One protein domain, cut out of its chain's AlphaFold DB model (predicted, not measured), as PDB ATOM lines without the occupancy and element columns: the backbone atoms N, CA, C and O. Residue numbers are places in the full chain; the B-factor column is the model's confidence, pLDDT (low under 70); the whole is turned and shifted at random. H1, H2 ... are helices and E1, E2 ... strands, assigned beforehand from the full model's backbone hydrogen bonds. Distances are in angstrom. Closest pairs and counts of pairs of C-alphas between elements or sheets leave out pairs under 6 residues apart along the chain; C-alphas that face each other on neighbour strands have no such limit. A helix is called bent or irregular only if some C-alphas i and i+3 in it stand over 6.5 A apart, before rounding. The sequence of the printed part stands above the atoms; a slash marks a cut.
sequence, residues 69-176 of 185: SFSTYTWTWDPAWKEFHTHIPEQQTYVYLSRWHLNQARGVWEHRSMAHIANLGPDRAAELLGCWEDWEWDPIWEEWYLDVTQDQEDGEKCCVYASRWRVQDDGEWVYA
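Overview. This is residues 69 to 176 of the 185 residues of an uncharacterized protein of Dothidotthia symphoricarpi CBS 119687 (UniProt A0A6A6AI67). What is the main picture? One strongly twisted, branched sheet has the two long bent strands E3 and E7 side by side through its middle, with hairpin strands spreading from both, and the single helix H1 packs on one face. E2 and E4 pair with E3, and E1 is the edge strand beyond E2; E6 and E8 pair with E7, and E5 is the edge strand beyond E6. What is it made of? The 108 printed residues, under half of them in named elements, run E1 E2 E3 E4 H1 E5 E6 E7 E8; the class is mostly strand and the strand pairs are antiparallel. The whole is compact, with a radius of gyration of the C-alphas of 13.9 A and spans of 39 by 31 by 29 A.

Along the chain. Where do the first strands lie? E1, residues 76 to 78, begins at C-alpha 76, (313.475, 248.339, 239.618). E2 is residues 83 to 88, 16.3 A long; E3 is residues 93 to 103, 27.0 A long, and bends by 66 degrees at residue 97; E4 is residues 108 to 111. What follows? H1, residues 122 to 129, is 10.5 A long; E5 is residues 136 to 138 and E6 residues 143 to 147. E7, residues 158 to 167, is 25.2 A long and bends by 63 degrees at residue 162; E8, residues 173 to 175, ends at C-alpha 175, (307.467, 248.081, 222.467).

Arrangement. How do the first four strands pair? E1 E2 E3 E4 form a meander, each strand the antiparallel neighbour of the one before: N 76 and O 85 are 2.8 A apart, N 95 and O 86 2.8 A, and N 110 and O 101 2.8 A, within hydrogen-bond range. E2 and E4 lie on one side of E3, E7 on the other side. How do the last four? E5 E6 E7 E8 form a second meander, with N 136 and O 145 at 2.8 A, N 146 and O 160 at 2.8 A, and N 166 and O 174 at 2.9 A. What joins the two? E3 and E7 are antiparallel at 139 degrees, with N 100 and O 159 2.8 A apart. Where is H1? It is on the sheet at a height of 8.4 A, over E3, with E2 only just short: 4 of its 8 C-alphas fall on E3 and 2 on E2. On the local plane it runs slantwise to the strands, at 50 degrees to E3; its closest C-alphas to E1 are Pro 122 and Trp 77, 6.3 A apart, and every O i to N i+4 pair in it is within hydrogen-bond range.

Size, cuts and confidence. How large is it? The two C-alphas farthest apart, those of Glu 90 and Glu 153, are 39.9 A apart. Is anything cut or long? The printed part has no cut and no long link. Where is confidence low? Residues 151 to 155 are under 70 in pLDDT; the mean of the printed part is 84.9.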
ATOM      1  N   SER A  69     326.813 244.668 229.979       76.69
ATOM      2  CA  SER A  69     325.958 245.799 229.622       76.69
ATOM      3  C   SER A  69     324.927 246.064 230.717       76.69
ATOM      4  O   SER A  69     324.808 247.187 231.204       76.69
ATOM      5  N   PHE A  70     324.213 245.027 231.162       83.19
ATOM      6  CA  PHE A  70     323.056 245.194 232.038       83.19
ATOM      7  C   PHE A  70     323.368 245.263 233.533       83.19
ATOM      8  O   PHE A  70     322.558 245.806 234.284       83.19
ATOM      9  N   SER A  71     324.536 244.787 233.983       82.62
ATOM     10  CA  SER A  71     324.924 244.867 235.399       82.62
ATOM     11  C   SER A  71     325.268 246.284 235.854       82.62
ATOM     12  O   SER A  71     325.419 246.521 237.048       82.62
ATOM     13  N   THR A  72     325.458 247.213 234.915       83.94
ATOM     14  CA  THR A  72     325.754 248.621 235.217       83.94
ATOM     15  C   THR A  72     324.503 249.414 235.594       83.94
ATOM     16  O   THR A  72     324.607 250.468 236.221       83.94
ATOM     17  N   TYR A  73     323.321 248.899 235.251       87.12
ATOM     18  CA  TYR A  73     322.048 249.552 235.513       87.12
ATOM     19  C   TYR A  73     321.429 249.102 236.837       87.12
ATOM     20  O   TYR A  73     321.593 247.966 237.282       87.12
ATOM     21  N   THR A  74     320.662 250.005 237.451       89.75
ATOM     22  CA  THR A  74     319.825 249.675 238.609       89.75
ATOM     23  C   THR A  74     318.464 249.194 238.126       89.75
ATOM     24  O   THR A  74     317.723 249.945 237.497       89.75
ATOM     25  N   TRP A  75     318.132 247.947 238.448       92.00
ATOM     26  CA  TRP A  75     316.852 247.338 238.103       92.00
ATOM     27  C   TRP A  75     315.810 247.611 239.187       92.00
ATOM     28  O   TRP A  75     316.075 247.456 240.379       92.00
ATOM     29  N   THR A  76     314.618 248.013 238.762       94.81
ATOM     30  CA  THR A  76     313.475 248.339 239.618       94.81
ATOM     31  C   THR A  76     312.340 247.361 239.348       94.81
ATOM     32  O   THR A  76     312.079 246.993 238.204       94.81
ATOM     33  N   TRP A  77     311.657 246.931 240.407       94.25
ATOM     34  CA  TRP A  77     310.469 246.088 240.302       94.25
ATOM     35  C   TRP A  77     309.237 246.925 239.946       94.25
ATOM     36  O   TRP A  77     308.896 247.858 240.674       94.25
ATOM     37  N   ASP A  78     308.555 246.569 238.861       92.19
ATOM     38  CA  ASP A  78     307.238 247.099 238.515       92.19
ATOM     39  C   ASP A  78     306.146 246.188 239.107       92.19
ATOM     40  O   ASP A  78     305.964 245.066 238.632       92.19
ATOM     41  N   PRO A  79     305.385 246.624 240.129       89.19
ATOM     42  CA  PRO A  79     304.362 245.788 240.749       89.19
ATOM     43  C   PRO A  79     303.108 245.595 239.884       89.19
ATOM     44  O   PRO A  79     302.358 244.648 240.128       89.19
ATOM     45  N   ALA A  80     302.849 246.478 238.914       87.25
ATOM     46  CA  ALA A  80     301.675 246.390 238.054       87.25
ATOM     47  C   ALA A  80     301.878 245.325 236.975       87.25
ATOM     48  O   ALA A  80     300.992 244.505 236.737       87.25
ATOM     49  N   TRP A  81     303.054 245.318 236.347       87.00
ATOM     50  CA  TRP A  81     303.393 244.342 235.305       87.00
ATOM     51  C   TRP A  81     304.033 243.077 235.878       87.00
ATOM     52  O   TRP A  81     303.998 242.023 235.241       87.00
ATOM     53  N   LYS A  82     304.538 243.174 237.115       90.00
ATOM     54  CA  LYS A  82     305.356 242.167 237.795       90.00
ATOM     55  C   LYS A  82     306.616 241.826 237.008       90.00
ATOM     56  O   LYS A  82     306.969 240.661 236.870       90.00
ATOM     57  N   GLU A  83     307.278 242.854 236.493       92.88
ATOM     58  CA  GLU A  83     308.483 242.754 235.670       92.88
ATOM     59  C   GLU A  83     309.589 243.648 236.244       92.88
ATOM     60  O   GLU A  83     309.323 244.663 236.895       92.88
ATOM     61  N   PHE A  84     310.846 243.280 236.004       93.56
ATOM     62  CA  PHE A  84     311.975 244.160 236.296       93.56
ATOM     63  C   PHE A  84     312.213 245.103 235.129       93.56
ATOM     64  O   PHE A  84     312.186 244.680 233.975       93.56
ATOM     65  N   HIS A  85     312.511 246.362 235.433       93.56
ATOM     66  CA  HIS A  85     312.854 247.348 234.423       93.56
ATOM     67  C   HIS A  85     314.000 248.255 234.850       93.56
ATOM     68  O   HIS A  85     314.280 248.436 236.035       93.56
ATOM     69  N   THR A  86     314.643 248.864 233.867       93.75
ATOM     70  CA  THR A  86     315.579 249.969 234.054       93.75
ATOM     71  C   THR A  86     315.294 251.063 233.032       93.75
ATOM     72  O   THR A  86     314.787 250.799 231.943       93.75
ATOM     73  N   HIS A  87     315.618 252.303 233.378       90.81
ATOM     74  CA  HIS A  87     315.545 253.436 232.466       90.81
ATOM     75  C   HIS A  87     316.951 253.775 231.972       90.81
ATOM     76  O   HIS A  87     317.871 253.890 232.779       90.81
ATOM     77  N   ILE A  88     317.104 253.951 230.658       86.38
ATOM     78  CA  ILE A  88     318.338 254.410 230.012       86.38
ATOM     79  C   ILE A  88     318.128 255.880 229.621       86.38
ATOM     80  O   ILE A  88     317.536 256.149 228.565       86.38
ATOM     81  N   PRO A  89     318.569 256.848 230.453       80.50
ATOM     82  CA  PRO A  89     318.230 258.258 230.273       80.50
ATOM     83  C   PRO A  89     318.728 258.836 228.953       80.50
ATOM     84  O   PRO A  89     318.020 259.620 228.323       80.50
ATOM     85  N   GLU A  90     319.911 258.418 228.498       77.81
ATOM     86  CA  GLU A  90     320.527 258.903 227.260       77.81
ATOM     87  C   GLU A  90     319.690 258.554 226.022       77.81
ATOM     88  O   GLU A  90     319.768 259.239 225.006       77.81
ATOM     89  N   GLN A  91     318.882 257.491 226.107       78.75
ATOM     90  CA  GLN A  91     318.053 256.988 225.012       78.75
ATOM     91  C   GLN A  91     316.558 257.248 225.228       78.75
ATOM     92  O   GLN A  91     315.758 256.841 224.381       78.75
ATOM     93  N   GLN A  92     316.170 257.855 226.359       80.88
ATOM     94  CA  GLN A  92     314.771 258.018 226.787       80.88
ATOM     95  C   GLN A  92     313.951 256.730 226.597       80.88
ATOM     96  O   GLN A  92     312.842 256.732 226.067       80.88
ATOM     97  N   THR A  93     314.559 255.594 226.933       86.19
ATOM     98  CA  THR A  93     314.001 254.266 226.674       86.19
ATOM     99  C   THR A  93     314.056 253.459 227.959       86.19
ATOM    100  O   THR A  93     315.021 253.540 228.721       86.19
ATOM    101  N   TYR A  94     313.015 252.675 228.194       89.75
ATOM    102  CA  TYR A  94     312.966 251.703 229.271       89.75
ATOM    103  C   TYR A  94     313.339 250.336 228.721       89.75
ATOM    104  O   TYR A  94     312.963 249.986 227.604       89.75
ATOM    105  N   VAL A  95     314.074 249.556 229.496       90.12
ATOM    106  CA  VAL A  95     314.302 248.142 229.208       90.12
ATOM    107  C   VAL A  95     313.570 247.348 230.267       90.12
ATOM    108  O   VAL A  95     313.861 247.514 231.449       90.12
ATOM    109  N   TYR A  96     312.636 246.509 229.839       92.06
ATOM    110  CA  TYR A  96     311.919 245.575 230.696       92.06
ATOM    111  C   TYR A  96     312.409 244.155 230.427       92.06
ATOM    112  O   TYR A  96     312.692 243.794 229.286       92.06
ATOM    113  N   LEU A  97     312.483 243.339 231.477       91.94
ATOM    114  CA  LEU A  97     312.617 241.889 231.353       91.94
ATOM    115  C   LEU A  97     311.217 241.313 231.168       91.94
ATOM    116  O   LEU A  97     310.558 240.903 232.126       91.94
ATOM    117  N   SER A  98     310.748 241.382 229.926       90.06
ATOM    118  CA  SER A  98     309.370 241.086 229.562       90.06
ATOM    119  C   SER A  98     309.235 239.660 229.065       90.06
ATOM    120  O   SER A  98     310.054 239.166 228.289       90.06
ATOM    121  N   ARG A  99     308.167 238.995 229.491       89.50
ATOM    122  CA  ARG A  99     307.876 237.624 229.082       89.50
ATOM    123  C   ARG A  99     307.066 237.612 227.785       89.50
ATOM    124  O   ARG A  99     306.045 238.288 227.670       89.50
ATOM    125  N   TRP A 100     307.501 236.799 226.834       89.88
ATOM    126  CA  TRP A 100     306.894 236.623 225.523       89.88
ATOM    127  C   TRP A 100     306.541 235.161 225.293       89.88
ATOM    128  O   TRP A 100     307.276 234.247 225.669       89.88
ATOM    129  N   HIS A 101     305.390 234.951 224.673       89.19
ATOM    130  CA  HIS A 101     304.827 233.641 224.413       89.19
ATOM    131  C   HIS A 101     304.541 233.478 222.920       89.19
ATOM    132  O   HIS A 101     303.918 234.353 222.317       89.19
ATOM    133  N   LEU A 102     304.972 232.368 222.322       87.75
ATOM    134  CA  LEU A 102     304.668 232.068 220.928       87.75
ATOM    135  C   LEU A 102     303.318 231.357 220.834       87.75
ATOM    136  O   LEU A 102     303.219 230.158 221.088       87.75
ATOM    137  N   ASN A 103     302.297 232.080 220.382       85.56
ATOM    138  CA  ASN A 103     301.013 231.486 220.039       85.56
ATOM    139  C   ASN A 103     301.172 230.656 218.758       85.56
ATOM    140  O   ASN A 103     301.194 231.209 217.654       85.56
ATOM    141  N   GLN A 104     301.293 229.332 218.886       84.69
ATOM    142  CA  GLN A 104     301.575 228.456 217.742       84.69
ATOM    143  C   GLN A 104     300.444 228.445 216.710       84.69
ATOM    144  O   GLN A 104     300.703 228.340 215.512       84.69
ATOM    145  N   ALA A 105     299.193 228.598 217.155       86.00
ATOM    146  CA  ALA A 105     298.035 228.626 216.266       86.00
ATOM    147  C   ALA A 105     298.037 229.858 215.344       86.00
ATOM    148  O   ALA A 105     297.584 229.775 214.203       86.00
ATOM    149  N   ARG A 106     298.546 230.995 215.834       83.94
ATOM    150  CA  ARG A 106     298.637 232.257 215.078       83.94
ATOM    151  C   ARG A 106     300.015 232.492 214.459       83.94
ATOM    152  O   ARG A 106     300.125 233.303 213.547       83.94
ATOM    153  N   GLY A 107     301.047 231.813 214.955       82.38
ATOM    154  CA  GLY A 107     302.442 232.058 214.590       82.38
ATOM    155  C   GLY A 107     302.955 233.428 215.043       82.38
ATOM    156  O   GLY A 107     303.824 233.992 214.385       82.38
ATOM    157  N   VAL A 108     302.399 233.988 216.124       85.38
ATOM    158  CA  VAL A 108     302.710 235.346 216.602       85.38
ATOM    159  C   VAL A 108     303.241 235.294 218.030       85.38
ATOM    160  O   VAL A 108     302.733 234.539 218.859       85.38
ATOM    161  N   TRP A 109     304.257 236.111 218.307       85.62
ATOM    162  CA  TRP A 109     304.746 236.357 219.658       85.62
ATOM    163  C   TRP A 109     303.874 237.394 220.357       85.62
ATOM    164  O   TRP A 109     303.663 238.494 219.850       85.62
ATOM    165  N   GLU A 110     303.379 237.038 221.532       87.31
ATOM    166  CA  GLU A 110     302.501 237.869 222.341       87.31
ATOM    167  C   GLU A 110     303.203 238.175 223.665       87.31
ATOM    168  O   GLU A 110     303.675 237.266 224.358       87.31
ATOM    169  N   HIS A 111     303.288 239.461 224.021       86.62
ATOM    170  CA  HIS A 111     303.736 239.856 225.354       86.62
ATOM    171  C   HIS A 111     302.726 239.351 226.381       86.62
ATOM    172  O   HIS A 111     301.514 239.529 226.232       86.62
ATOM    173  N   ARG A 112     303.228 238.706 227.430       84.00
ATOM    174  CA  ARG A 112     302.413 238.147 228.502       84.00
ATOM    175  C   ARG A 112     302.981 238.613 229.827       84.00
ATOM    176  O   ARG A 112     303.843 237.947 230.399       84.00
ATOM    177  N   SER A 113     302.466 239.736 230.328       78.06
ATOM    178  CA  SER A 113     302.900 240.245 231.631       78.06
ATOM    179  C   SER A 113     302.729 239.182 232.720       78.06
ATOM    180  O   SER A 113     301.795 238.369 232.699       78.06
ATOM    181  N   MET A 114     303.617 239.202 233.709       78.62
ATOM    182  CA  MET A 114     303.576 238.260 234.829       78.62
ATOM    183  C   MET A 114     302.530 238.637 235.888       78.62
ATOM    184  O   MET A 114     302.389 237.948 236.899       78.62
ATOM    185  N   ALA A 115     301.739 239.690 235.651       82.75
ATOM    186  CA  ALA A 115     300.714 240.179 236.570       82.75
ATOM    187  C   ALA A 115     299.712 239.091 236.997       82.75
ATOM    188  O   ALA A 115     299.280 239.075 238.156       82.75
ATOM    189  N   HIS A 116     299.403 238.146 236.101       78.94
ATOM    190  CA  HIS A 116     298.480 237.034 236.342       78.94
ATOM    191  C   HIS A 116     298.980 236.011 237.382       78.94
ATOM    192  O   HIS A 116     298.172 235.271 237.942       78.94
ATOM    193  N   ILE A 117     300.282 235.980 237.690       78.69
ATOM    194  CA  ILE A 117     300.861 235.043 238.660       78.69
ATOM    195  C   ILE A 117     300.611 235.563 240.078       78.69
ATOM    196  O   ILE A 117     301.186 236.568 240.511       78.69
ATOM    197  N   ALA A 118     299.721 234.902 240.820       78.00
ATOM    198  CA  ALA A 118     299.378 235.290 242.187       78.00
ATOM    199  C   ALA A 118     300.613 235.263 243.105       78.00
ATOM    200  O   ALA A 118     301.403 234.325 243.070       78.00
ATOM    201  N   ASN A 119     300.765 236.292 243.944       80.19
ATOM    202  CA  ASN A 119     301.854 236.426 244.924       80.19
ATOM    203  C   ASN A 119     303.287 236.386 244.355       80.19
ATOM    204  O   ASN A 119     304.231 236.174 245.114       80.19
ATOM    205  N   LEU A 120     303.479 236.618 243.050       86.06
ATOM    206  CA  LEU A 120     304.818 236.794 242.496       86.06
ATOM    207  C   LEU A 120     305.420 238.115 243.001       86.06
ATOM    208  O   LEU A 120     304.949 239.198 242.648       86.06
ATOM    209  N   GLY A 121     306.431 237.994 243.858       89.75
ATOM    210  CA  GLY A 121     307.251 239.097 244.354       89.75
ATOM    211  C   GLY A 121     308.606 239.181 243.642       89.75
ATOM    212  O   GLY A 121     308.969 238.253 242.915       89.75
ATOM    213  N   PRO A 122     309.369 240.262 243.882       91.12
ATOM    214  CA  PRO A 122     310.634 240.518 243.197       91.12
ATOM    215  C   PRO A 122     311.663 239.403 243.406       91.12
ATOM    216  O   PRO A 122     312.274 238.972 242.436       91.12
ATOM    217  N   ASP A 123     311.810 238.873 244.625       90.50
ATOM    218  CA  ASP A 123     312.796 237.818 244.913       90.50
ATOM    219  C   ASP A 123     312.515 236.549 244.100       90.50
ATOM    220  O   ASP A 123     313.399 235.998 243.451       90.50
ATOM    221  N   ARG A 124     311.244 236.129 244.055       87.50
ATOM    222  CA  ARG A 124     310.835 234.953 243.285       87.50
ATOM    223  C   ARG A 124     310.948 235.187 241.780       87.50
ATOM    224  O   ARG A 124     311.306 234.270 241.052       87.50
ATOM    225  N   ALA A 125     310.639 236.394 241.309       87.50
ATOM    226  CA  ALA A 125     310.827 236.750 239.908       87.50
ATOM    227  C   ALA A 125     312.317 236.743 239.525       87.50
ATOM    228  O   ALA A 125     312.660 236.243 238.463       87.50
ATOM    229  N   ALA A 126     313.202 237.229 240.400       87.88
ATOM    230  CA  ALA A 126     314.644 237.205 240.173       87.88
ATOM    231  C   ALA A 126     315.189 235.769 240.117       87.88
ATOM    232  O   ALA A 126     315.987 235.463 239.239       87.88
ATOM    233  N   GLU A 127     314.710 234.872 240.988       86.62
ATOM    234  CA  GLU A 127     315.053 233.443 240.927       86.62
ATOM    235  C   GLU A 127     314.679 232.805 239.581       86.62
ATOM    236  O   GLU A 127     315.453 232.012 239.052       86.62
ATOM    237  N   LEU A 128     313.516 233.154 239.015       83.56
ATOM    238  CA  LEU A 128     313.062 232.636 237.716       83.56
ATOM    239  C   LEU A 128     313.885 233.170 236.535       83.56
ATOM    240  O   LEU A 128     313.985 232.507 235.510       83.56
ATOM    241  N   LEU A 129     314.459 234.367 236.664       86.75
ATOM    242  CA  LEU A 129     315.282 234.991 235.623       86.75
ATOM    243  C   LEU A 129     316.729 234.483 235.605       86.75
ATOM    244  O   LEU A 129     317.478 234.817 234.684       86.75
ATOM    245  N   GLY A 130     317.113 233.687 236.607       85.81
ATOM    246  CA  GLY A 130     318.419 233.050 236.678       85.81
ATOM    247  C   GLY A 130     319.584 234.039 236.672       85.81
ATOM    248  O   GLY A 130     319.494 235.170 237.160       85.81
ATOM    249  N   CYS A 131     320.711 233.582 236.137       87.06
ATOM    250  CA  CYS A 131     321.918 234.378 235.998       87.06
ATOM    251  C   CYS A 131     322.021 234.934 234.574       87.06
ATOM    252  O   CYS A 131     321.547 234.332 233.618       87.06
ATOM    253  N   TRP A 132     322.714 236.062 234.396       86.44
ATOM    254  CA  TRP A 132     322.948 236.626 233.058       86.44
ATOM    255  C   TRP A 132     323.730 235.687 232.133       86.44
ATOM    256  O   TRP A 132     323.689 235.847 230.920       86.44
ATOM    257  N   GLU A 133     324.462 234.730 232.693       85.19
ATOM    258  CA  GLU A 133     325.171 233.682 231.968       85.19
ATOM    259  C   GLU A 133     324.236 232.693 231.248       85.19
ATOM    260  O   GLU A 133     324.664 232.077 230.275       85.19
ATOM    261  N   ASP A 134     322.977 232.583 231.680       86.38
ATOM    262  CA  ASP A 134     321.970 231.696 231.079       86.38
ATOM    263  C   ASP A 134     321.280 232.331 229.857       86.38
ATOM    264  O   ASP A 134     320.500 231.683 229.161       86.38
ATOM    265  N   TRP A 135     321.547 233.613 229.598       88.38
ATOM    266  CA  TRP A 135     320.908 234.372 228.530       88.38
ATOM    267  C   TRP A 135     321.665 234.226 227.212       88.38
ATOM    268  O   TRP A 135     322.896 234.270 227.151       88.38
ATOM    269  N   GLU A 136     320.904 234.146 226.129       87.12
ATOM    270  CA  GLU A 136     321.397 233.991 224.768       87.12
ATOM    271  C   GLU A 136     321.015 235.194 223.902       87.12
ATOM    272  O   GLU A 136     320.079 235.937 224.194       87.12
ATOM    273  N   TRP A 137     321.767 235.417 222.826       85.19
ATOM    274  CA  TRP A 137     321.450 236.459 221.853       85.19
ATOM    275  C   TRP A 137     320.504 235.902 220.792       85.19
ATOM    276  O   TRP A 137     320.852 234.936 220.112       85.19
ATOM    277  N   ASP A 138     319.340 236.524 220.615       82.56
ATOM    278  CA  ASP A 138     318.437 236.233 219.506       82.56
ATOM    279  C   ASP A 138     318.864 237.070 218.286       82.56
ATOM    280  O   ASP A 138     318.677 238.290 218.280       82.56
ATOM    281  N   PRO A 139     319.441 236.464 217.228       75.38
ATOM    282  CA  PRO A 139     319.885 237.208 216.054       75.38
ATOM    283  C   PRO A 139     318.725 237.712 215.187       75.38
ATOM    284  O   PRO A 139     318.957 238.541 214.312       75.38
ATOM    285  N   ILE A 140     317.506 237.197 215.380       80.25
ATOM    286  CA  ILE A 140     316.315 237.640 214.651       80.25
ATOM    287  C   ILE A 140     315.769 238.891 215.329       80.25
ATOM    288  O   ILE A 140     315.538 239.891 214.663       80.25
ATOM    289  N   TRP A 141     315.584 238.839 216.647       74.56
ATOM    290  CA  TRP A 141     315.037 239.964 217.410       74.56
ATOM    291  C   TRP A 141     316.086 241.030 217.738       74.56
ATOM    292  O   TRP A 141     315.724 242.135 218.134       74.56
ATOM    293  N   GLU A 142     317.371 240.715 217.549       79.44
ATOM    294  CA  GLU A 142     318.503 241.544 217.975       79.44
ATOM    295  C   GLU A 142     318.396 241.918 219.467       79.44
ATOM    296  O   GLU A 142     318.689 243.045 219.877       79.44
ATOM    297  N   GLU A 143     317.944 240.967 220.286       83.88
ATOM    298  CA  GLU A 143     317.729 241.140 221.721       83.88
ATOM    299  C   GLU A 143     318.292 239.948 222.506       83.88
ATOM    300  O   GLU A 143     318.368 238.820 222.018       83.88
ATOM    301  N   TRP A 144     318.694 240.208 223.751       88.62
ATOM    302  CA  TRP A 144     319.041 239.150 224.695       88.62
ATOM    303  C   TRP A 144     317.769 238.489 225.213       88.62
ATOM    304  O   TRP A 144     316.826 239.192 225.592       88.62
ATOM    305  N   TYR A 145     317.775 237.160 225.278       91.00
ATOM    306  CA  TYR A 145     316.646 236.374 225.747       91.00
ATOM    307  C   TYR A 145     317.063 235.236 226.680       91.00
ATOM    308  O   TYR A 145     318.194 234.756 226.643       91.00
ATOM    309  N   LEU A 146     316.118 234.799 227.500       91.62
ATOM    310  CA  LEU A 146     316.194 233.612 228.340       91.62
ATOM    311  C   LEU A 146     315.046 232.677 227.958       91.62
ATOM    312  O   LEU A 146     313.883 233.089 227.973       91.62
ATOM    313  N   ASP A 147     315.349 231.427 227.614       90.00
ATOM    314  CA  ASP A 147     314.320 230.414 227.368       90.00
ATOM    315  C   ASP A 147     313.756 229.902 228.701       90.00
ATOM    316  O   ASP A 147     314.465 229.304 229.505       90.00
ATOM    317  N   VAL A 148     312.462 230.133 228.920       87.88
ATOM    318  CA  VAL A 148     311.712 229.709 230.116       87.88
ATOM    319  C   VAL A 148     310.572 228.757 229.742       87.88
ATOM    320  O   VAL A 148     309.571 228.632 230.452       87.88
ATOM    321  N   THR A 149     310.686 228.089 228.590       84.75
ATOM    322  CA  THR A 149     309.669 227.167 228.065       84.75
ATOM    323  C   THR A 149     309.441 225.985 229.005       84.75
ATOM    324  O   THR A 149     308.306 225.552 229.178       84.75
ATOM    325  N   GLN A 150     310.498 225.480 229.649       78.00
ATOM    326  CA  GLN A 150     310.406 224.316 230.543       78.00
ATOM    327  C   GLN A 150     309.582 224.585 231.809       78.00
ATOM    328  O   GLN A 150     309.059 223.646 232.403       78.00
ATOM    329  N   ASP A 151     309.413 225.855 232.178       69.25
ATOM    330  CA  ASP A 151     308.614 226.271 233.330       69.25
ATOM    331  C   ASP A 151     307.127 226.469 232.979       69.25
ATOM    332  O   ASP A 151     306.351 226.958 233.804       69.25
ATOM    333  N   GLN A 152     306.711 226.131 231.749       67.50
ATOM    334  CA  GLN A 152     305.318 226.196 231.300       67.50
ATOM    335  C   GLN A 152     304.645 224.827 231.292       67.50
ATOM    336  O   GLN A 152     305.168 223.860 230.743       67.50
ATOM    337  N   GLU A 153     303.425 224.770 231.827       62.84
ATOM    338  CA  GLU A 153     302.589 223.561 231.816       62.84
ATOM    339  C   GLU A 153     302.070 223.219 230.406       62.84
ATOM    340  O   GLU A 153     301.849 222.048 230.097       62.84
ATOM    341  N   ASP A 154     301.936 224.225 229.535       68.56
ATOM    342  CA  ASP A 154     301.280 224.101 228.226       68.56
ATOM    343  C   ASP A 154     302.229 223.641 227.097       68.56
ATOM    344  O   ASP A 154     301.788 223.356 225.984       68.56
ATOM    345  N   GLY A 155     303.543 223.563 227.359       69.19
ATOM    346  CA  GLY A 155     304.564 223.148 226.383       69.19
ATOM    347  C   GLY A 155     304.801 224.122 225.216       69.19
ATOM    348  O   GLY A 155     305.605 223.836 224.326       69.19
ATOM    349  N   GLU A 156     304.117 225.267 225.199       81.44
ATOM    350  CA  GLU A 156     304.309 226.328 224.210       81.44
ATOM    351  C   GLU A 156     305.587 227.138 224.491       81.44
ATOM    352  O   GLU A 156     305.966 227.360 225.645       81.44
ATOM    353  N   LYS A 157     306.263 227.598 223.423       86.62
ATOM    354  CA  LYS A 157     307.553 228.293 223.545       86.62
ATOM    355  C   LYS A 157     307.373 229.610 224.292       86.62
ATOM    356  O   LYS A 157     306.560 230.455 223.907       86.62
ATOM    357  N   CYS A 158     308.178 229.794 225.330       88.94
ATOM    358  CA  CYS A 158     308.120 230.953 226.194       88.94
ATOM    359  C   CYS A 158     309.526 231.463 226.495       88.94
ATOM    360  O   CYS A 158     310.380 230.714 226.960       88.94
ATOM    361  N   CYS A 159     309.751 232.754 226.279       91.19
ATOM    362  CA  CYS A 159     311.047 233.385 226.497       91.19
ATOM    363  C   CYS A 159     310.875 234.689 227.277       91.19
ATOM    364  O   CYS A 159     309.838 235.346 227.181       91.19
ATOM    365  N   VAL A 160     311.885 235.083 228.041       91.31
ATOM    366  CA  VAL A 160     311.995 236.440 228.583       91.31
ATOM    367  C   VAL A 160     312.981 237.205 227.721       91.31
ATOM    368  O   VAL A 160     314.072 236.709 227.481       91.31
ATOM    369  N   TYR A 161     312.615 238.399 227.272       90.88
ATOM    370  CA  TYR A 161     313.474 239.270 226.476       90.88
ATOM    371  C   TYR A 161     313.819 240.537 227.260       90.88
ATOM    372  O   TYR A 161     312.998 241.050 228.023       90.88
ATOM    373  N   ALA A 162     315.021 241.074 227.036       89.19
ATOM    374  CA  ALA A 162     315.412 242.412 227.487       89.19
ATOM    375  C   ALA A 162     314.816 243.480 226.550       89.19
ATOM    376  O   ALA A 162     315.527 244.189 225.832       89.19
ATOM    377  N   SER A 163     313.488 243.547 226.540       86.12
ATOM    378  CA  SER A 163     312.677 244.305 225.598       86.12
ATOM    379  C   SER A 163     312.750 245.806 225.840       86.12
ATOM    380  O   SER A 163     312.606 246.287 226.966       86.12
ATOM    381  N   ARG A 164     312.919 246.574 224.762       87.56
ATOM    382  CA  ARG A 164     312.875 248.041 224.818       87.56
ATOM    383  C   ARG A 164     311.440 248.545 224.759       87.56
ATOM    384  O   ARG A 164     310.681 248.148 223.884       87.56
ATOM    385  N   TRP A 165     311.104 249.490 225.624       84.81
ATOM    386  CA  TRP A 165     309.794 250.119 225.721       84.81
ATOM    387  C   TRP A 165     309.926 251.637 225.794       84.81
ATOM    388  O   TRP A 165     310.896 252.176 226.336       84.81
ATOM    389  N   ARG A 166     308.939 252.345 225.250       85.88
ATOM    390  CA  ARG A 166     308.835 253.805 225.330       85.88
ATOM    391  C   ARG A 166     307.417 254.210 225.683       85.88
ATOM    392  O   ARG A 166     306.471 253.511 225.335       85.88
ATOM    393  N   VAL A 167     307.305 255.356 226.339       83.25
ATOM    394  CA  VAL A 167     306.027 256.018 226.600       83.25
ATOM    395  C   VAL A 167     305.791 257.027 225.479       83.25
ATOM    396  O   VAL A 167     306.678 257.832 225.191       83.25
ATOM    397  N   GLN A 168     304.639 256.953 224.820       83.75
ATOM    398  CA  GLN A 168     304.198 257.933 223.825       83.75
ATOM    399  C   GLN A 168     303.643 259.203 224.486       83.75
ATOM    400  O   GLN A 168     303.430 259.255 225.697       83.75
ATOM    401  N   ASP A 169     303.393 260.240 223.682       81.75
ATOM    402  CA  ASP A 169     302.865 261.532 224.150       81.75
ATOM    403  C   ASP A 169     301.474 261.419 224.809       81.75
ATOM    404  O   ASP A 169     301.095 262.266 225.618       81.75
ATOM    405  N   ASP A 170     300.716 260.371 224.481       83.50
ATOM    406  CA  ASP A 170     299.416 260.038 225.073       83.50
ATOM    407  C   ASP A 170     299.520 259.231 226.382       83.50
ATOM    408  O   ASP A 170     298.509 258.983 227.042       83.50
ATOM    409  N   GLY A 171     300.738 258.867 226.792       79.81
ATOM    410  CA  GLY A 171     301.008 258.056 227.974       79.81
ATOM    411  C   GLY A 171     300.950 256.546 227.735       79.81
ATOM    412  O   GLY A 171     301.119 255.793 228.698       79.81
ATOM    413  N   GLU A 172     300.733 256.078 226.501       83.69
ATOM    414  CA  GLU A 172     300.720 254.648 226.189       83.69
ATOM    415  C   GLU A 172     302.134 254.065 226.079       83.69
ATOM    416  O   GLU A 172     303.060 254.678 225.538       83.69
ATOM    417  N   TRP A 173     302.302 252.841 226.585       80.75
ATOM    418  CA  TRP A 173     303.551 252.094 226.479       80.75
ATOM    419  C   TRP A 173     303.587 251.289 225.185       80.75
ATOM    420  O   TRP A 173     302.715 250.463 224.927       80.75
ATOM    421  N   VAL A 174     304.646 251.474 224.407       82.25
ATOM    422  CA  VAL A 174     304.891 250.730 223.168       82.25
ATOM    423  C   VAL A 174     306.239 250.050 223.216       82.25
ATOM    424  O   VAL A 174     307.250 250.647 223.598       82.25
ATOM    425  N   TYR A 175     306.245 248.802 222.760       79.25
ATOM    426  CA  TYR A 175     307.467 248.081 222.467       79.25
ATOM    427  C   TYR A 175     308.214 248.791 221.331       79.25
ATOM    428  O   TYR A 175     307.646 249.115 220.287       79.25
ATOM    429  N   ALA A 176     309.492 249.062 221.560       74.50
ATOM    430  CA  ALA A 176     310.363 249.851 220.697       74.50
ATOM    431  C   ALA A 176     311.424 248.998 219.969       74.50
ATOM    432  O   ALA A 176     312.344 249.563 219.368       74.50
TER     433      ALA A 176